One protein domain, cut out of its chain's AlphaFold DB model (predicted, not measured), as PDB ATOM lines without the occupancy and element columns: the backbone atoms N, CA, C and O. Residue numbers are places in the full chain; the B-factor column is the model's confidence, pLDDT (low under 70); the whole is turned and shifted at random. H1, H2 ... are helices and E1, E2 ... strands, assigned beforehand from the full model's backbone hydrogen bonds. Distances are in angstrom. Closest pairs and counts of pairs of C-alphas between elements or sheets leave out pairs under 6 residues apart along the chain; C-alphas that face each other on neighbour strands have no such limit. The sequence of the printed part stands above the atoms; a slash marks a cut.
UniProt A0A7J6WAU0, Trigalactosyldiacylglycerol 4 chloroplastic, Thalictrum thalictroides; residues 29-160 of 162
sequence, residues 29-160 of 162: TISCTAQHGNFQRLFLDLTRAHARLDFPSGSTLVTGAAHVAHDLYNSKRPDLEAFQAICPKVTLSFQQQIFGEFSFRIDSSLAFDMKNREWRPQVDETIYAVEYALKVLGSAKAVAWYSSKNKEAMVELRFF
ATOM      1  N   THR A  29       5.669 -43.448 -32.853       92.75
ATOM      2  CA  THR A  29       5.346 -42.030 -32.956       92.75
ATOM      3  C   THR A  29       4.636 -41.812 -34.278       92.75
ATOM      4  O   THR A  29       5.142 -42.198 -35.331       92.75
ATOM      5  N   ILE A  30       3.474 -41.171 -34.233       94.88
ATOM      6  CA  ILE A  30       2.759 -40.712 -35.422       94.88
ATOM      7  C   ILE A  30       2.873 -39.197 -35.464       94.88
ATOM      8  O   ILE A  30       2.570 -38.525 -34.484       94.88
ATOM      9  N   SER A  31       3.289 -38.642 -36.597       96.25
ATOM     10  CA  SER A  31       3.371 -37.194 -36.772       96.25
ATOM     11  C   SER A  31       2.722 -36.749 -38.072       96.25
ATOM     12  O   SER A  31       2.921 -37.373 -39.111       96.25
ATOM     13  N   CYS A  32       2.001 -35.636 -38.022       96.25
ATOM     14  CA  CYS A  32       1.406 -34.970 -39.166       96.25
ATOM     15  C   CYS A  32       1.933 -33.539 -39.230       96.25
ATOM     16  O   CYS A  32       1.910 -32.822 -38.233       96.25
ATOM     17  N   THR A  33       2.403 -33.118 -40.402       96.12
ATOM     18  CA  THR A  33       2.863 -31.745 -40.632       96.12
ATOM     19  C   THR A  33       2.089 -31.161 -41.795       96.12
ATOM     20  O   THR A  33       2.091 -31.727 -42.884       96.12
ATOM     21  N   ALA A  34       1.476 -30.008 -41.575       96.19
ATOM     22  CA  ALA A  34       0.911 -29.178 -42.619       96.19
ATOM     23  C   ALA A  34       1.719 -27.885 -42.689       96.19
ATOM     24  O   ALA A  34       1.937 -27.216 -41.680       96.19
ATOM     25  N   GLN A  35       2.176 -27.533 -43.882       94.31
ATOM     26  CA  GLN A  35       2.915 -26.304 -44.116       94.31
ATOM     27  C   GLN A  35       2.296 -25.553 -45.283       94.31
ATOM     28  O   GLN A  35       2.027 -26.126 -46.337       94.31
ATOM     29  N   HIS A  36       2.132 -24.254 -45.091       92.50
ATOM     30  CA  HIS A  36       1.807 -23.296 -46.123       92.50
ATOM     31  C   HIS A  36       2.980 -22.316 -46.282       92.50
ATOM     32  O   HIS A  36       3.497 -21.821 -45.283       92.50
ATOM     33  N   GLY A  37       3.406 -22.085 -47.528       88.50
ATOM     34  CA  GLY A  37       4.516 -21.200 -47.910       88.50
ATOM     35  C   GLY A  37       5.925 -21.755 -47.688       88.50
ATOM     36  O   GLY A  37       6.102 -22.910 -47.290       88.50
ATOM     37  N   ASN A  38       6.945 -20.957 -48.036       83.25
ATOM     38  CA  ASN A  38       8.324 -21.447 -48.171       83.25
ATOM     39  C   ASN A  38       9.410 -20.384 -47.882       83.25
ATOM     40  O   ASN A  38      10.476 -20.419 -48.494       83.25
ATOM     41  N   PHE A  39       9.153 -19.427 -46.979       78.31
ATOM     42  CA  PHE A  39      10.078 -18.330 -46.622       78.31
ATOM     43  C   PHE A  39      10.588 -17.488 -47.812       78.31
ATOM     44  O   PHE A  39      11.670 -16.897 -47.760       78.31
ATOM     45  N   GLN A  40       9.826 -17.423 -48.901       80.25
ATOM     46  CA  GLN A  40      10.169 -16.645 -50.092       80.25
ATOM     47  C   GLN A  40       9.695 -15.199 -49.974       80.25
ATOM     48  O   GLN A  40      10.338 -14.287 -50.494       80.25
ATOM     49  N   ARG A  41       8.569 -14.974 -49.288       82.50
ATOM     50  CA  ARG A  41       8.037 -13.628 -49.057       82.50
ATOM     51  C   ARG A  41       8.560 -13.050 -47.750       82.50
ATOM     52  O   ARG A  41       8.882 -13.764 -46.804       82.50
ATOM     53  N   LEU A  42       8.616 -11.721 -47.709       82.56
ATOM     54  CA  LEU A  42       9.107 -10.960 -46.562       82.56
ATOM     55  C   LEU A  42       8.210 -11.075 -45.328       82.56
ATOM     56  O   LEU A  42       8.719 -10.932 -44.229       82.56
ATOM     57  N   PHE A  43       6.910 -11.321 -45.471       85.38
ATOM     58  CA  PHE A  43       5.975 -11.329 -44.345       85.38
ATOM     59  C   PHE A  43       5.001 -12.488 -44.466       85.38
ATOM     60  O   PHE A  43       4.502 -12.743 -45.563       85.38
ATOM     61  N   LEU A  44       4.714 -13.130 -43.328       84.81
ATOM     62  CA  LEU A  44       3.678 -14.156 -43.170       84.81
ATOM     63  C   LEU A  44       3.688 -15.250 -44.251       84.81
ATOM     64  O   LEU A  44       2.637 -15.795 -44.578       84.81
ATOM     65  N   ASP A  45       4.855 -15.565 -44.823       89.69
ATOM     66  CA  ASP A  45       4.929 -16.552 -45.900       89.69
ATOM     67  C   ASP A  45       4.759 -17.957 -45.337       89.69
ATOM     68  O   ASP A  45       3.946 -18.723 -45.834       89.69
ATOM     69  N   LEU A  46       5.503 -18.287 -44.276       90.00
ATOM     70  CA  LEU A  46       5.412 -19.592 -43.640       90.00
ATOM     71  C   LEU A  46       4.360 -19.617 -42.527       90.00
ATOM     72  O   LEU A  46       4.518 -18.954 -41.501       90.00
ATOM     73  N   THR A  47       3.404 -20.527 -42.662       93.25
ATOM     74  CA  THR A  47       2.622 -21.067 -41.547       93.25
ATOM     75  C   THR A  47       2.793 -22.578 -41.531       93.25
ATOM     76  O   THR A  47       2.489 -23.256 -42.512       93.25
ATOM     77  N   ARG A  48       3.278 -23.140 -40.426       95.12
ATOM     78  CA  ARG A  48       3.453 -24.584 -40.259       95.12
ATOM     79  C   ARG A  48       2.747 -25.035 -38.992       95.12
ATOM     80  O   ARG A  48       3.024 -24.533 -37.912       95.12
ATOM     81  N   ALA A  49       1.864 -26.010 -39.136       96.38
ATOM     82  CA  ALA A  49       1.259 -26.734 -38.036       96.38
ATOM     83  C   ALA A  49       1.820 -28.157 -38.022       96.38
ATOM     84  O   ALA A  49       1.919 -28.812 -39.061       96.38
ATOM     85  N   HIS A  50       2.194 -28.642 -36.850       96.44
ATOM     86  CA  HIS A  50       2.720 -29.981 -36.664       96.44
ATOM     87  C   HIS A  50       2.054 -30.620 -35.450       96.44
ATOM     88  O   HIS A  50       2.006 -30.032 -34.377       96.44
ATOM     89  N   ALA A  51       1.516 -31.819 -35.623       96.19
ATOM     90  CA  ALA A  51       0.906 -32.605 -34.564       96.19
ATOM     91  C   ALA A  51       1.662 -33.923 -34.436       96.19
ATOM     92  O   ALA A  51       1.938 -34.582 -35.439       96.19
ATOM     93  N   ARG A  52       1.979 -34.315 -33.208       95.12
ATOM     94  CA  ARG A  52       2.729 -35.526 -32.886       95.12
ATOM     95  C   ARG A  52       2.014 -36.295 -31.783       95.12
ATOM     96  O   ARG A  52       1.581 -35.709 -30.798       95.12
ATOM     97  N   LEU A  53       1.899 -37.600 -31.970       93.06
ATOM     98  CA  LEU A  53       1.327 -38.565 -31.044       93.06
ATOM     99  C   LEU A  53       2.422 -39.570 -30.705       93.06
ATOM    100  O   LEU A  53       2.848 -40.330 -31.574       93.06
ATOM    101  N   ASP A  54       2.886 -39.558 -29.464       91.88
ATOM    102  CA  ASP A  54       3.884 -40.495 -28.956       91.88
ATOM    103  C   ASP A  54       3.190 -41.561 -28.119       91.88
ATOM    104  O   ASP A  54       2.585 -41.265 -27.087       91.88
ATOM    105  N   PHE A  55       3.263 -42.804 -28.577       89.44
ATOM    106  CA  PHE A  55       2.671 -43.929 -27.877       89.44
ATOM    107  C   PHE A  55       3.611 -44.444 -26.779       89.44
ATOM    108  O   PHE A  55       4.831 -44.476 -26.982       89.44
ATOM    109  N   PRO A  56       3.064 -44.874 -25.628       84.44
ATOM    110  CA  PRO A  56       3.835 -45.563 -24.602       84.44
ATOM    111  C   PRO A  56       4.363 -46.901 -25.134       84.44
ATOM    112  O   PRO A  56       4.054 -47.316 -26.254       84.44
ATOM    113  N   SER A  57       5.202 -47.577 -24.348       87.75
ATOM    114  CA  SER A  57       5.844 -48.803 -24.819       87.75
ATOM    115  C   SER A  57       4.817 -49.891 -25.165       87.75
ATOM    116  O   SER A  57       3.737 -49.968 -24.577       87.75
ATOM    117  N   GLY A  58       5.146 -50.738 -26.134       85.81
ATOM    118  CA  GLY A  58       4.273 -51.761 -26.689       85.81
ATOM    119  C   GLY A  58       3.826 -52.758 -25.630       85.81
ATOM    120  O   GLY A  58       2.656 -53.128 -25.594       85.81
ATOM    121  N   SER A  59       4.725 -53.138 -24.722       87.00
ATOM    122  CA  SER A  59       4.388 -53.997 -23.587       87.00
ATOM    123  C   SER A  59       3.362 -53.340 -22.653       87.00
ATOM    124  O   SER A  59       2.390 -53.985 -22.250       87.00
ATOM    125  N   THR A  60       3.518 -52.042 -22.380       87.50
ATOM    126  CA  THR A  60       2.594 -51.253 -21.552       87.50
ATOM    127  C   THR A  60       1.236 -51.095 -22.237       87.50
ATOM    128  O   THR A  60       0.199 -51.304 -21.609       87.50
ATOM    129  N   LEU A  61       1.233 -50.817 -23.544       87.44
ATOM    130  CA  LEU A  61       0.029 -50.709 -24.365       87.44
ATOM    131  C   LEU A  61      -0.767 -52.008 -24.401       87.44
ATOM    132  O   LEU A  61      -1.971 -51.988 -24.164       87.44
ATOM    133  N   VAL A  62      -0.114 -53.134 -24.701       89.38
ATOM    134  CA  VAL A  62      -0.780 -54.442 -24.803       89.38
ATOM    135  C   VAL A  62      -1.343 -54.855 -23.449       89.38
ATOM    136  O   VAL A  62      -2.496 -55.274 -23.370       89.38
ATOM    137  N   THR A  63      -0.560 -54.695 -22.380       89.25
ATOM    138  CA  THR A  63      -0.998 -55.039 -21.020       89.25
ATOM    139  C   THR A  63      -2.165 -54.157 -20.580       89.25
ATOM    140  O   THR A  63      -3.188 -54.670 -20.126       89.25
ATOM    141  N   GLY A  64      -2.060 -52.840 -20.785       87.44
ATOM    142  CA  GLY A  64      -3.136 -51.900 -20.487       87.44
ATOM    143  C   GLY A  64      -4.399 -52.203 -21.292       87.44
ATOM    144  O   GLY A  64      -5.487 -52.288 -20.724       87.44
ATOM    145  N   ALA A  65      -4.278 -52.429 -22.603       88.94
ATOM    146  CA  ALA A  65      -5.415 -52.723 -23.475       88.94
ATOM    147  C   ALA A  65      -6.105 -54.037 -23.099       88.94
ATOM    148  O   ALA A  65      -7.334 -54.099 -23.095       88.94
ATOM    149  N   ALA A  66      -5.336 -55.067 -22.734       89.81
ATOM    150  CA  ALA A  66      -5.879 -56.327 -22.245       89.81
ATOM    151  C   ALA A  66      -6.668 -56.135 -20.941       89.81
ATOM    152  O   ALA A  66      -7.770 -56.666 -20.824       89.81
ATOM    153  N   HIS A  67      -6.153 -55.340 -19.995       88.69
ATOM    154  CA  HIS A  67      -6.869 -55.005 -18.759       88.69
ATOM    155  C   HIS A  67      -8.173 -54.249 -19.039       88.69
ATOM    156  O   HIS A  67      -9.232 -54.669 -18.579       88.69
ATOM    157  N   VAL A  68      -8.128 -53.196 -19.862       89.38
ATOM    158  CA  VAL A  68      -9.318 -52.410 -20.232       89.38
ATOM    159  C   VAL A  68     -10.362 -53.279 -20.943       89.38
ATOM    160  O   VAL A  68     -11.550 -53.198 -20.628       89.38
ATOM    161  N   ALA A  69      -9.940 -54.137 -21.876       90.12
ATOM    162  CA  ALA A  69     -10.834 -55.048 -22.588       90.12
ATOM    163  C   ALA A  69     -11.448 -56.100 -21.654       90.12
ATOM    164  O   ALA A  69     -12.642 -56.385 -21.750       90.12
ATOM    165  N   HIS A  70     -10.655 -56.652 -20.733       90.69
ATOM    166  CA  HIS A  70     -11.117 -57.619 -19.743       90.69
ATOM    167  C   HIS A  70     -12.138 -57.003 -18.776       90.69
ATOM    168  O   HIS A  70     -13.163 -57.624 -18.483       90.69
ATOM    169  N   ASP A  71     -11.901 -55.781 -18.300       88.56
ATOM    170  CA  ASP A  71     -12.842 -55.078 -17.428       88.56
ATOM    171  C   ASP A  71     -14.154 -54.780 -18.152       88.56
ATOM    172  O   ASP A  71     -15.229 -55.067 -17.618       88.56
ATOM    173  N   LEU A  72     -14.077 -54.305 -19.400       87.81
ATOM    174  CA  LEU A  72     -15.255 -54.035 -20.219       87.81
ATOM    175  C   LEU A  72     -16.055 -55.312 -20.520       87.81
ATOM    176  O   LEU A  72     -17.279 -55.309 -20.391       87.81
ATOM    177  N   TYR A  73     -15.377 -56.413 -20.865       92.06
ATOM    178  CA  TYR A  73     -16.010 -57.715 -21.097       92.06
ATOM    179  C   TYR A  73     -16.776 -58.203 -19.865       92.06
ATOM    180  O   TYR A  73     -17.902 -58.685 -19.968       92.06
ATOM    181  N   ASN A  74     -16.208 -57.998 -18.676       92.25
ATOM    182  CA  ASN A  74     -16.844 -58.355 -17.412       92.25
ATOM    183  C   ASN A  74     -17.847 -57.301 -16.906       92.25
ATOM    184  O   ASN A  74     -18.279 -57.381 -15.755       92.25
ATOM    185  N   SER A  75     -18.215 -56.310 -17.730       86.81
ATOM    186  CA  SER A  75     -19.104 -55.197 -17.356       86.81
ATOM    187  C   SER A  75     -18.638 -54.422 -16.112       86.81
ATOM    188  O   SER A  75     -19.443 -53.824 -15.394       86.81
ATOM    189  N   LYS A  76     -17.330 -54.425 -15.841       86.56
ATOM    190  CA  LYS A  76     -16.698 -53.617 -14.797       86.56
ATOM    191  C   LYS A  76     -16.325 -52.258 -15.375       86.56
ATOM    192  O   LYS A  76     -16.115 -52.103 -16.576       86.56
ATOM    193  N   ARG A  77     -16.254 -51.242 -14.511       81.00
ATOM    194  CA  ARG A  77     -15.712 -49.945 -14.927       81.00
ATOM    195  C   ARG A  77     -14.215 -50.115 -15.208       81.00
ATOM    196  O   ARG A  77     -13.539 -50.608 -14.307       81.00
ATOM    197  N   PRO A  78     -13.726 -49.712 -16.393       79.44
ATOM    198  CA  PRO A  78     -12.308 -49.773 -16.711       79.44
ATOM    199  C   PRO A  78     -11.493 -48.988 -15.692       79.44
ATOM    200  O   PRO A  78     -11.884 -47.879 -15.307       79.44
ATOM    201  N   ASP A  79     -10.366 -49.557 -15.282       81.44
ATOM    202  CA  ASP A  79      -9.418 -48.852 -14.436       81.44
ATOM    203  C   ASP A  79      -8.838 -47.616 -15.153       81.44
ATOM    204  O   ASP A  79      -8.402 -47.670 -16.309       81.44
ATOM    205  N   LEU A  80      -8.862 -46.476 -14.458       81.25
ATOM    206  CA  LEU A  80      -8.390 -45.195 -14.986       81.25
ATOM    207  C   LEU A  80      -6.869 -45.206 -15.152       81.25
ATOM    208  O   LEU A  80      -6.367 -44.608 -16.102       81.25
ATOM    209  N   GLU A  81      -6.138 -45.906 -14.282       81.19
ATOM    210  CA  GLU A  81      -4.681 -46.006 -14.393       81.19
ATOM    211  C   GLU A  81      -4.285 -46.856 -15.605       81.19
ATOM    212  O   GLU A  81      -3.454 -46.430 -16.410       81.19
ATOM    213  N   ALA A  82      -4.946 -48.002 -15.807       81.88
ATOM    214  CA  ALA A  82      -4.742 -48.842 -16.987       81.88
ATOM    215  C   ALA A  82      -5.035 -48.104 -18.304       81.88
ATOM    216  O   ALA A  82      -4.277 -48.236 -19.262       81.88
ATOM    217  N   PHE A  83      -6.098 -47.295 -18.366       82.88
ATOM    218  CA  PHE A  83      -6.399 -46.517 -19.570       82.88
ATOM    219  C   PHE A  83      -5.418 -45.346 -19.764       82.88
ATOM    220  O   PHE A  83      -5.026 -45.060 -20.896       82.88
ATOM    221  N   GLN A  84      -4.955 -44.705 -18.685       83.56
ATOM    222  CA  GLN A  84      -3.959 -43.633 -18.766       83.56
ATOM    223  C   GLN A  84      -2.620 -44.174 -19.275       83.56
ATOM    224  O   GLN A  84      -1.968 -43.522 -20.088       83.56
ATOM    225  N   ALA A  85      -2.253 -45.395 -18.876       82.12
ATOM    226  CA  ALA A  85      -1.058 -46.085 -19.349       82.12
ATOM    227  C   ALA A  85      -1.076 -46.393 -20.859       82.12
ATOM    228  O   ALA A  85      -0.016 -46.605 -21.443       82.12
ATOM    229  N   ILE A  86      -2.253 -46.408 -21.500       85.69
ATOM    230  CA  ILE A  86      -2.398 -46.614 -22.952       85.69
ATOM    231  C   ILE A  86      -2.380 -45.279 -23.713       85.69
ATOM    232  O   ILE A  86      -2.132 -45.241 -24.919       85.69
ATOM    233  N   CYS A  87      -2.677 -44.173 -23.031       85.19
ATOM    234  CA  CYS A  87      -2.937 -42.898 -23.678       85.19
ATOM    235  C   CYS A  87      -1.647 -42.289 -24.262       85.19
ATOM    236  O   CYS A  87      -0.660 -42.139 -23.536       85.19
ATOM    237  N   PRO A  88      -1.623 -41.917 -25.556       88.31
ATOM    238  CA  PRO A  88      -0.444 -41.308 -26.152       88.31
ATOM    239  C   PRO A  88      -0.252 -39.868 -25.664       88.31
ATOM    240  O   PRO A  88      -1.213 -39.123 -25.451       88.31
ATOM    241  N   LYS A  89       1.009 -39.440 -25.568       89.50
ATOM    242  CA  LYS A  89       1.349 -38.028 -25.368       89.50
ATOM    243  C   LYS A  89       1.118 -37.279 -26.676       89.50
ATOM    244  O   LYS A  89       1.591 -37.704 -27.729       89.50
ATOM    245  N   VAL A  90       0.413 -36.152 -26.615       92.38
ATOM    246  CA  VAL A  90       0.112 -35.337 -27.799       92.38
ATOM    247  C   VAL A  90       0.945 -34.070 -27.739       92.38
ATOM    248  O   VAL A  90       0.911 -33.354 -26.747       92.38
ATOM    249  N   THR A  91       1.674 -33.764 -28.802       94.69
ATOM    250  CA  THR A  91       2.387 -32.494 -28.951       94.69
ATOM    251  C   THR A  91       1.851 -31.761 -30.168       94.69
ATOM    252  O   THR A  91       1.767 -32.328 -31.257       94.69
ATOM    253  N   LEU A  92       1.484 -30.500 -29.991       95.69
ATOM    254  CA  LEU A  92       1.019 -29.605 -31.039       95.69
ATOM    255  C   LEU A  92       2.010 -28.460 -31.179       95.69
ATOM    256  O   LEU A  92       2.329 -27.787 -30.210       95.69
ATOM    257  N   SER A  93       2.479 -28.223 -32.389       96.56
ATOM    258  CA  SER A  93       3.443 -27.189 -32.720       96.56
ATOM    259  C   SER A  93       2.860 -26.288 -33.792       96.56
ATOM    260  O   SER A  93       2.317 -26.751 -34.797       96.56
ATOM    261  N   PHE A  94       2.959 -24.987 -33.570       96.56
ATOM    262  CA  PHE A  94       2.561 -23.971 -34.522       96.56
ATOM    263  C   PHE A  94       3.724 -23.019 -34.744       96.56
ATOM    264  O   PHE A  94       4.254 -22.448 -33.797       96.56
ATOM    265  N   GLN A  95       4.105 -22.829 -35.998       95.75
ATOM    266  CA  GLN A  95       5.178 -21.942 -36.409       95.75
ATOM    267  C   GLN A  95       4.658 -20.949 -37.447       95.75
ATOM    268  O   GLN A  95       4.050 -21.335 -38.442       95.75
ATOM    269  N   GLN A  96       4.952 -19.671 -37.236       95.12
ATOM    270  CA  GLN A  96       4.583 -18.571 -38.115       95.12
ATOM    271  C   GLN A  96       5.811 -17.711 -38.407       95.12
ATOM    272  O   GLN A  96       6.465 -17.214 -37.492       95.12
ATOM    273  N   GLN A  97       6.121 -17.489 -39.681       93.62
ATOM    274  CA  GLN A  97       7.072 -16.452 -40.071       93.62
ATOM    275  C   GLN A  97       6.450 -15.083 -39.821       93.62
ATOM    276  O   GLN A  97       5.332 -14.824 -40.266       93.62
ATOM    277  N   ILE A  98       7.185 -14.212 -39.134       90.56
ATOM    278  CA  ILE A  98       6.746 -12.848 -38.837       90.56
ATOM    279  C   ILE A  98       7.256 -11.923 -39.939       90.56
ATOM    280  O   ILE A  98       6.470 -11.350 -40.691       90.56
ATOM    281  N   PHE A  99       8.580 -11.821 -40.056       89.56
ATOM    282  CA  PHE A  99       9.241 -10.942 -41.009       89.56
ATOM    283  C   PHE A  99      10.618 -11.468 -41.400       89.56
ATOM    284  O   PHE A  99      11.406 -11.859 -40.541       89.56
ATOM    285  N   GLY A 100      10.931 -11.424 -42.693       87.25
ATOM    286  CA  GLY A 100      12.203 -11.857 -43.247       87.25
ATOM    287  C   GLY A 100      12.540 -13.269 -42.782       87.25
ATOM    288  O   GLY A 100      11.786 -14.207 -43.019       87.25
ATOM    289  N   GLU A 101      13.663 -13.400 -42.086       86.19
ATOM    290  CA  GLU A 101      14.187 -14.669 -41.570       86.19
ATOM    291  C   GLU A 101      13.748 -14.976 -40.129       86.19
ATOM    292  O   GLU A 101      14.160 -15.992 -39.568       86.19
ATOM    293  N   PHE A 102      12.890 -14.132 -39.541       91.38
ATOM    294  CA  PHE A 102      12.314 -14.347 -38.218       91.38
ATOM    295  C   PHE A 102      11.030 -15.168 -38.288       91.38
ATOM    296  O   PHE A 102      10.075 -14.834 -38.999       91.38
ATOM    297  N   SER A 103      10.967 -16.203 -37.459       92.75
ATOM    298  CA  SER A 103       9.746 -16.954 -37.203       92.75
ATOM    299  C   SER A 103       9.529 -17.149 -35.716       92.75
ATOM    300  O   SER A 103      10.464 -17.178 -34.923       92.75
ATOM    301  N   PHE A 104       8.269 -17.269 -35.344       95.31
ATOM    302  CA  PHE A 104       7.849 -17.591 -34.000       95.31
ATOM    303  C   PHE A 104       7.222 -18.974 -34.005       95.31
ATOM    304  O   PHE A 104       6.429 -19.294 -34.890       95.31
ATOM    305  N   ARG A 105       7.593 -19.799 -33.032       96.06
ATOM    306  CA  ARG A 105       7.071 -21.143 -32.835       96.06
ATOM    307  C   ARG A 105       6.538 -21.283 -31.420       96.06
ATOM    308  O   ARG A 105       7.151 -20.816 -30.467       96.06
ATOM    309  N   ILE A 106       5.402 -21.946 -31.296       96.38
ATOM    310  CA  ILE A 106       4.842 -22.388 -30.028       96.38
ATOM    311  C   ILE A 106       4.686 -23.896 -30.111       96.38
ATOM    312  O   ILE A 106       4.013 -24.388 -31.014       96.38
ATOM    313  N   ASP A 107       5.266 -24.608 -29.156       95.25
ATOM    314  CA  ASP A 107       5.096 -26.044 -28.982       95.25
ATOM    315  C   ASP A 107       4.319 -26.283 -27.683       95.25
ATOM    316  O   ASP A 107       4.706 -25.801 -26.625       95.25
ATOM    317  N   SER A 108       3.204 -27.002 -27.745       94.69
ATOM    318  CA  SER A 108       2.344 -27.335 -26.612       94.69
ATOM    319  C   SER A 108       2.242 -28.848 -26.480       94.69
ATOM    320  O   SER A 108       1.782 -29.536 -27.390       94.69
ATOM    321  N   SER A 109       2.691 -29.367 -25.347       92.00
ATOM    322  CA  SER A 109       2.549 -30.763 -24.955       92.00
ATOM    323  C   SER A 109       1.303 -30.919 -24.095       92.00
ATOM    324  O   SER A 109       1.162 -30.268 -23.061       92.00
ATOM    325  N   LEU A 110       0.413 -31.811 -24.506       88.62
ATOM    326  CA  LEU A 110      -0.785 -32.200 -23.778       88.62
ATOM    327  C   LEU A 110      -0.561 -33.588 -23.174       88.62
ATOM    328  O   LEU A 110      -0.164 -34.530 -23.868       88.62
ATOM    329  N   ALA A 111      -0.849 -33.702 -21.884       81.06
ATOM    330  CA  ALA A 111      -0.938 -34.969 -21.181       81.06
ATOM    331  C   ALA A 111      -2.387 -35.186 -20.739       81.06
ATOM    332  O   ALA A 111      -3.084 -34.258 -20.322       81.06
ATOM    333  N   PHE A 112      -2.856 -36.423 -20.840       74.62
ATOM    334  CA  PHE A 112      -4.157 -36.797 -20.310       74.62
ATOM    335  C   PHE A 112      -3.968 -37.261 -18.866       74.62
ATOM    336  O   PHE A 112      -3.389 -38.320 -18.620       74.62
ATOM    337  N   ASP A 113      -4.418 -36.446 -17.909       71.56
ATOM    338  CA  ASP A 113      -4.512 -36.852 -16.507       71.56
ATOM    339  C   ASP A 113      -5.947 -37.275 -16.197       71.56
ATOM    340  O   ASP A 113      -6.879 -36.471 -16.226       71.56
ATOM    341  N   MET A 114      -6.124 -38.561 -15.916       67.38
ATOM    342  CA  MET A 114      -7.425 -39.156 -15.621       67.38
ATOM    343  C   MET A 114      -7.714 -39.280 -14.126       67.38
ATOM    344  O   MET A 114      -8.787 -39.763 -13.753       67.38
ATOM    345  N   LYS A 115      -6.806 -38.813 -13.257       64.81
ATOM    346  CA  LYS A 115      -7.051 -38.751 -11.808       64.81
ATOM    347  C   LYS A 115      -8.137 -37.742 -11.453       64.81
ATOM    348  O   LYS A 115      -8.936 -37.986 -10.548       64.81
ATOM    349  N   ASN A 116      -8.229 -36.644 -12.200       60.47
ATOM    350  CA  ASN A 116      -9.406 -35.789 -12.178       60.47
ATOM    351  C   ASN A 116     -10.472 -36.444 -13.059       60.47
ATOM    352  O   ASN A 116     -10.291 -36.546 -14.262       60.47
ATOM    353  N   ARG A 117     -11.595 -36.880 -12.472       58.69
ATOM    354  CA  ARG A 117     -12.743 -37.560 -13.128       58.69
ATOM    355  C   ARG A 117     -13.316 -36.882 -14.388       58.69
ATOM    356  O   ARG A 117     -14.249 -37.405 -14.992       58.69
ATOM    357  N   GLU A 118     -12.807 -35.722 -14.764       61.81
ATOM    358  CA  GLU A 118     -13.103 -35.030 -16.001       61.81
ATOM    359  C   GLU A 118     -11.993 -35.385 -16.997       61.81
ATOM    360  O   GLU A 118     -10.858 -34.974 -16.796       61.81
ATOM    361  N   TRP A 119     -12.302 -36.154 -18.047       64.88
ATOM    362  CA  TRP A 119     -11.380 -36.551 -19.127       64.88
ATOM    363  C   TRP A 119     -10.879 -35.345 -19.939       64.88
ATOM    364  O   TRP A 119     -11.194 -35.184 -21.119       64.88
ATOM    365  N   ARG A 120     -10.164 -34.433 -19.290       66.88
ATOM    366  CA  ARG A 120      -9.735 -33.167 -19.859       66.88
ATOM    367  C   ARG A 120      -8.262 -33.272 -20.227       66.88
ATOM    368  O   ARG A 120      -7.454 -33.630 -19.372       66.88
ATOM    369  N   PRO A 121      -7.894 -32.952 -21.478       70.94
ATOM    370  CA  PRO A 121      -6.494 -32.809 -21.828       70.94
ATOM    371  C   PRO A 121      -5.912 -31.661 -21.001       70.94
ATOM    372  O   PRO A 121      -6.408 -30.532 -21.059       70.94
ATOM    373  N   GLN A 122      -4.881 -31.952 -20.213       80.62
ATOM    374  CA  GLN A 122      -4.145 -30.941 -19.474       80.62
ATOM    375  C   GLN A 122      -2.946 -30.509 -20.315       80.62
ATOM    376  O   GLN A 122      -2.213 -31.337 -20.855       80.62
ATOM    377  N   VAL A 123      -2.745 -29.198 -20.431       82.81
ATOM    378  CA  VAL A 123      -1.500 -28.663 -20.984       82.81
ATOM    379  C   VAL A 123      -0.399 -28.952 -19.975       82.81
ATOM    380  O   VAL A 123      -0.411 -28.409 -18.873       82.81
ATOM    381  N   ASP A 124       0.510 -29.846 -20.348       85.69
ATOM    382  CA  ASP A 124       1.639 -30.253 -19.521       85.69
ATOM    383  C   ASP A 124       2.759 -29.217 -19.616       85.69
ATOM    384  O   ASP A 124       3.254 -28.716 -18.609       85.69
ATOM    385  N   GLU A 125       3.128 -28.845 -20.841       90.75
ATOM    386  CA  GLU A 125       4.223 -27.917 -21.092       90.75
ATOM    387  C   GLU A 125       3.970 -27.101 -22.354       90.75
ATOM    388  O   GLU A 125       3.607 -27.651 -23.390       90.75
ATOM    389  N   THR A 126       4.231 -25.798 -22.278       93.81
ATOM    390  CA  THR A 126       4.256 -24.916 -23.448       93.81
ATOM    391  C   THR A 126       5.643 -24.310 -23.588       93.81
ATOM    392  O   THR A 126       6.156 -23.705 -22.643       93.81
ATOM    393  N   ILE A 127       6.228 -24.450 -24.772       95.56
ATOM    394  CA  ILE A 127       7.509 -23.877 -25.162       95.56
ATOM    395  C   ILE A 127       7.246 -22.783 -26.189       95.56
ATOM    396  O   ILE A 127       6.598 -23.006 -27.211       95.56
ATOM    397  N   TYR A 128       7.771 -21.597 -25.919       95.94
ATOM    398  CA  TYR A 128       7.763 -20.474 -26.846       95.94
ATOM    399  C   TYR A 128       9.146 -20.353 -27.459       95.94
ATOM    400  O   TYR A 128      10.133 -20.380 -26.731       95.94
ATOM    401  N   ALA A 129       9.235 -20.200 -28.773       96.56
ATOM    402  CA  ALA A 129      10.500 -20.080 -29.472       96.56
ATOM    403  C   ALA A 129      10.461 -18.976 -30.531       96.56
ATOM    404  O   ALA A 129       9.488 -18.815 -31.263       96.56
ATOM    405  N   VAL A 130      11.552 -18.228 -30.630       95.69
ATOM    406  CA  VAL A 130      11.828 -17.285 -31.711       95.69
ATOM    407  C   VAL A 130      13.024 -17.826 -32.474       95.69
ATOM    408  O   VAL A 130      14.091 -18.048 -31.904       95.69
ATOM    409  N   GLU A 131      12.844 -18.052 -33.768       93.75
ATOM    410  CA  GLU A 131      13.894 -18.520 -34.661       93.75
ATOM    411  C   GLU A 131      14.301 -17.404 -35.618       93.75
ATOM    412  O   GLU A 131      13.448 -16.728 -36.191       93.75
ATOM    413  N   TYR A 132      15.602 -17.263 -35.828       91.06
ATOM    414  CA  TYR A 132      16.195 -16.405 -36.838       91.06
ATOM    415  C   TYR A 132      17.105 -17.252 -37.725       91.06
ATOM    416  O   TYR A 132      18.111 -17.797 -37.260       91.06
ATOM    417  N   ALA A 133      16.735 -17.405 -38.996       87.25
ATOM    418  CA  ALA A 133      17.647 -17.975 -39.978       87.25
ATOM    419  C   ALA A 133      18.764 -16.958 -40.267       87.25
ATOM    420  O   ALA A 133      18.518 -15.762 -40.338       87.25
ATOM    421  N   LEU A 134      19.998 -17.435 -40.377       83.44
ATOM    422  CA  LEU A 134      21.184 -16.651 -40.702       83.44
ATOM    423  C   LEU A 134      21.666 -17.113 -42.077       83.44
ATOM    424  O   LEU A 134      22.503 -18.015 -42.180       83.44
ATOM    425  N   LYS A 135      21.150 -16.508 -43.153       72.75
ATOM    426  CA  LYS A 135      21.589 -16.867 -44.517       72.75
ATOM    427  C   LYS A 135      23.048 -16.505 -44.818       72.75
ATOM    428  O   LYS A 135      23.645 -17.092 -45.712       72.75
ATOM    429  N   VAL A 136      23.635 -15.568 -44.072       64.81
ATOM    430  CA  VAL A 136      24.962 -14.983 -44.361       64.81
ATOM    431  C   VAL A 136      26.135 -15.865 -43.889       64.81
ATOM    432  O   VAL A 136      27.262 -15.667 -44.323       64.81
ATOM    433  N   LEU A 137      25.886 -16.852 -43.022       60.06
ATOM    434  CA  LEU A 137      26.913 -17.641 -42.318       60.06
ATOM    435  C   LEU A 137      26.946 -19.123 -42.736       60.06
ATOM    436  O   LEU A 137      27.219 -19.985 -41.910       60.06
ATOM    437  N   GLY A 138      26.658 -19.431 -44.005       60.31
ATOM    438  CA  GLY A 138      26.718 -20.813 -44.498       60.31
ATOM    439  C   GLY A 138      25.625 -21.691 -43.894       60.31
ATOM    440  O   GLY A 138      25.914 -22.738 -43.341       60.31
ATOM    441  N   SER A 139      24.368 -21.232 -43.978       73.88
ATOM    442  CA  SER A 139      23.193 -21.897 -43.402       73.88
ATOM    443  C   SER A 139      23.330 -22.085 -41.884       73.88
ATOM    444  O   SER A 139      23.649 -23.157 -41.388       73.88
ATOM    445  N   ALA A 140      23.081 -21.029 -41.108       87.62
ATOM    446  CA  ALA A 140      22.968 -21.132 -39.651       87.62
ATOM    447  C   ALA A 140      21.565 -20.718 -39.185       87.62
ATOM    448  O   ALA A 140      20.819 -20.052 -39.905       87.62
ATOM    449  N   LYS A 141      21.177 -21.117 -37.973       90.88
ATOM    450  CA  LYS A 141      19.910 -20.733 -37.344       90.88
ATOM    451  C   LYS A 141      20.121 -20.454 -35.865       90.88
ATOM    452  O   LYS A 141      20.582 -21.329 -35.137       90.88
ATOM    453  N   ALA A 142      19.739 -19.264 -35.421       93.44
ATOM    454  CA  ALA A 142      19.628 -18.949 -34.005       93.44
ATOM    455  C   ALA A 142      18.200 -19.245 -33.535       93.44
ATOM    456  O   ALA A 142      17.232 -18.873 -34.197       93.44
ATOM    457  N   VAL A 143      18.054 -19.922 -32.403       95.12
ATOM    458  CA  VAL A 143      16.765 -20.224 -31.779       95.12
ATOM    459  C   VAL A 143      16.843 -19.820 -30.321       95.12
ATOM    460  O   VAL A 143      17.621 -20.387 -29.567       95.12
ATOM    461  N   ALA A 144      16.023 -18.863 -29.913       96.75
ATOM    462  CA  ALA A 144      15.780 -18.588 -28.506       96.75
ATOM    463  C   ALA A 144      14.480 -19.281 -28.108       96.75
ATOM    464  O   ALA A 144      13.464 -19.065 -28.763       96.75
ATOM    465  N   TRP A 145      14.490 -20.102 -27.063       97.00
ATOM    466  CA  TRP A 145      13.285 -20.750 -26.555       97.00
ATOM    467  C   TRP A 145      13.133 -20.579 -25.047       97.00
ATOM    468  O   TRP A 145      14.105 -20.359 -24.329       97.00
ATOM    469  N   TYR A 146      11.889 -20.671 -24.583       96.00
ATOM    470  CA  TYR A 146      11.489 -20.572 -23.185       96.00
ATOM    471  C   TYR A 146      10.454 -21.653 -22.857       96.00
ATOM    472  O   TYR A 146       9.419 -21.727 -23.521       96.00
ATOM    473  N   SER A 147      10.718 -22.466 -21.830       94.81
ATOM    474  CA  SER A 147       9.765 -23.437 -21.279       94.81
ATOM    475  C   SER A 147       8.964 -22.803 -20.145       94.81
ATOM    476  O   SER A 147       9.511 -22.408 -19.114       94.81
ATOM    477  N   SER A 148       7.641 -22.758 -20.307       91.25
ATOM    478  CA  SER A 148       6.724 -22.255 -19.278       91.25
ATOM    479  C   SER A 148       6.722 -23.131 -18.018       91.25
ATOM    480  O   SER A 148       6.595 -22.620 -16.905       91.25
ATOM    481  N   LYS A 149       6.898 -24.450 -18.185       90.81
ATOM    482  CA  LYS A 149       6.847 -25.427 -17.090       90.81
ATOM    483  C   LYS A 149       8.074 -25.323 -16.187       90.81
ATOM    484  O   LYS A 149       7.929 -25.206 -14.973       90.81
ATOM    485  N   ASN A 150       9.263 -25.319 -16.786       91.75
ATOM    486  CA  ASN A 150      10.522 -25.315 -16.036       91.75
ATOM    487  C   ASN A 150      10.995 -23.896 -15.686       91.75
ATOM    488  O   ASN A 150      11.861 -23.739 -14.833       91.75
ATOM    489  N   LYS A 151      10.399 -22.857 -16.296       93.31
ATOM    490  CA  LYS A 151      10.842 -21.453 -16.201       93.31
ATOM    491  C   LYS A 151      12.288 -21.269 -16.668       93.31
ATOM    492  O   LYS A 151      13.043 -20.477 -16.109       93.31
ATOM    493  N   GLU A 152      12.655 -22.003 -17.712       95.44
ATOM    494  CA  GLU A 152      14.000 -22.026 -18.280       95.44
ATOM    495  C   GLU A 152      13.998 -21.412 -19.675       95.44
ATOM    496  O   GLU A 152      13.064 -21.616 -20.452       95.44
ATOM    497  N   ALA A 153      15.056 -20.667 -19.990       95.25
ATOM    498  CA  ALA A 153      15.291 -20.099 -21.308       95.25
ATOM    499  C   ALA A 153      16.666 -20.522 -21.821       95.25
ATOM    500  O   ALA A 153      17.628 -20.582 -21.055       95.25
ATOM    501  N   MET A 154      16.773 -20.748 -23.126       96.75
ATOM    502  CA  MET A 154      18.045 -21.035 -23.781       96.75
ATOM    503  C   MET A 154      18.097 -20.367 -25.148       96.75
ATOM    504  O   MET A 154      17.087 -20.236 -25.840       96.75
ATOM    505  N   VAL A 155      19.301 -19.969 -25.542       96.00
ATOM    506  CA  VAL A 155      19.605 -19.544 -26.906       96.00
ATOM    507  C   VAL A 155      20.535 -20.580 -27.511       96.00
ATOM    508  O   VAL A 155      21.587 -20.885 -26.959       96.00
ATOM    509  N   GLU A 156      20.129 -21.130 -28.643       95.00
ATOM    510  CA  GLU A 156      20.852 -22.143 -29.387       95.00
ATOM    511  C   GLU A 156      21.260 -21.579 -30.746       95.00
ATOM    512  O   GLU A 156      20.445 -20.989 -31.455       95.00
ATOM    513  N   LEU A 157      22.520 -21.780 -31.128       93.12
ATOM    514  CA  LEU A 157      23.016 -21.464 -32.461       93.12
ATOM    515  C   LEU A 157      23.351 -22.775 -33.174       93.12
ATOM    516  O   LEU A 157      24.243 -23.504 -32.749       93.12
ATOM    517  N   ARG A 158      22.618 -23.082 -34.245       90.38
ATOM    518  CA  ARG A 158      22.826 -24.272 -35.075       90.38
ATOM    519  C   ARG A 158      23.513 -23.878 -36.370       90.38
ATOM    520  O   ARG A 158      23.017 -22.998 -37.070       90.38
ATOM    521  N   PHE A 159      24.606 -24.549 -36.699       88.31
ATOM    522  CA  PHE A 159      25.281 -24.438 -37.988       88.31
ATOM    523  C   PHE A 159      24.913 -25.653 -38.839       88.31
ATOM    524  O   PHE A 159      24.874 -26.770 -38.321       88.31
ATOM    525  N   PHE A 160      24.622 -25.445 -40.118       81.00
ATOM    526  CA  PHE A 160      24.414 -26.515 -41.085       81.00
ATOM    527  C   PHE A 160      25.638 -26.574 -41.996       81.00
ATOM    528  O   PHE A 160      26.048 -25.570 -42.568       81.00
TER     529      PHE A 160
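What this domain is: This is residues 29 to 160 of the 162 residues of the protein "Trigalactosyldiacylglycerol 4 chloroplastic" of Thalictrum thalictroides (UniProt A0A7J6WAU0). One twisted sheet of seven antiparallel strands makes the body, and a small head of two helices, H1 and H2, sits beyond one end of it, leaving both faces bare of named helices. The head adds to the length of a rod-like outline spanning 65 by 30 by 25 A. The printed part has 132 residues, with two named helices and seven named strands in the chain order E1 E2 H1 H2 E3 E4 E5 E6 E7; the sheet's order is E1 E2 E3 E4 E5 E6 E7, and the class is mixed. The whole is loose, with a radius of gyration of the C-alphas of 19.8 A.

How they stand to each other: E3, residues 89 to 99, and E4, residues 102 to 112, form a hairpin at 165 degrees, with N 94 and O 106 within hydrogen-bond range at 2.8 A. E5, residues 121 to 134, forms a hairpin with E4, N 107 to O 127 being 2.9 A, and bends by 57 degrees at residue 124. E6, residues 140 to 147, pairs with E5 through N 130 and O 144, 2.8 A, and with edge strand E7, residues 152 to 159, through N 143 and O 156, 2.8 A. E3 to E7 are a meander, each strand the antiparallel neighbour of the one before. E2, residues 47 to 54, pairs with E3 through N 50 and O 93, 2.8 A, and with edge strand E1, residues 29 to 36, through N 32 and O 51, 2.8 A. H1, residues 58 to 73, touches H2, residues 80 to 84, with residues 64 to 68 alone; the closest C-alphas, of Gly 64 and Ala 82, are 4.9 A apart. Neither helix is on the sheet; in both, every O i to N i+4 pair is within hydrogen-bond range.

Where its parts are: E1 begins with C-alpha 29 at (5.346, -42.030, -32.956), and E7 ends with C-alpha 159 at (25.281, -24.438, -37.988). E5 is 37.2 A long, E4 33.1 A, E3 32.3 A and H1 21.9 A.

The domain as a whole: The C-alphas of Asn 74 and Val 136, the two farthest apart, are 66.0 A apart. The printed part has no cut and no long link. Residues 114 to 120 and 136 to 138 have pLDDT under 70.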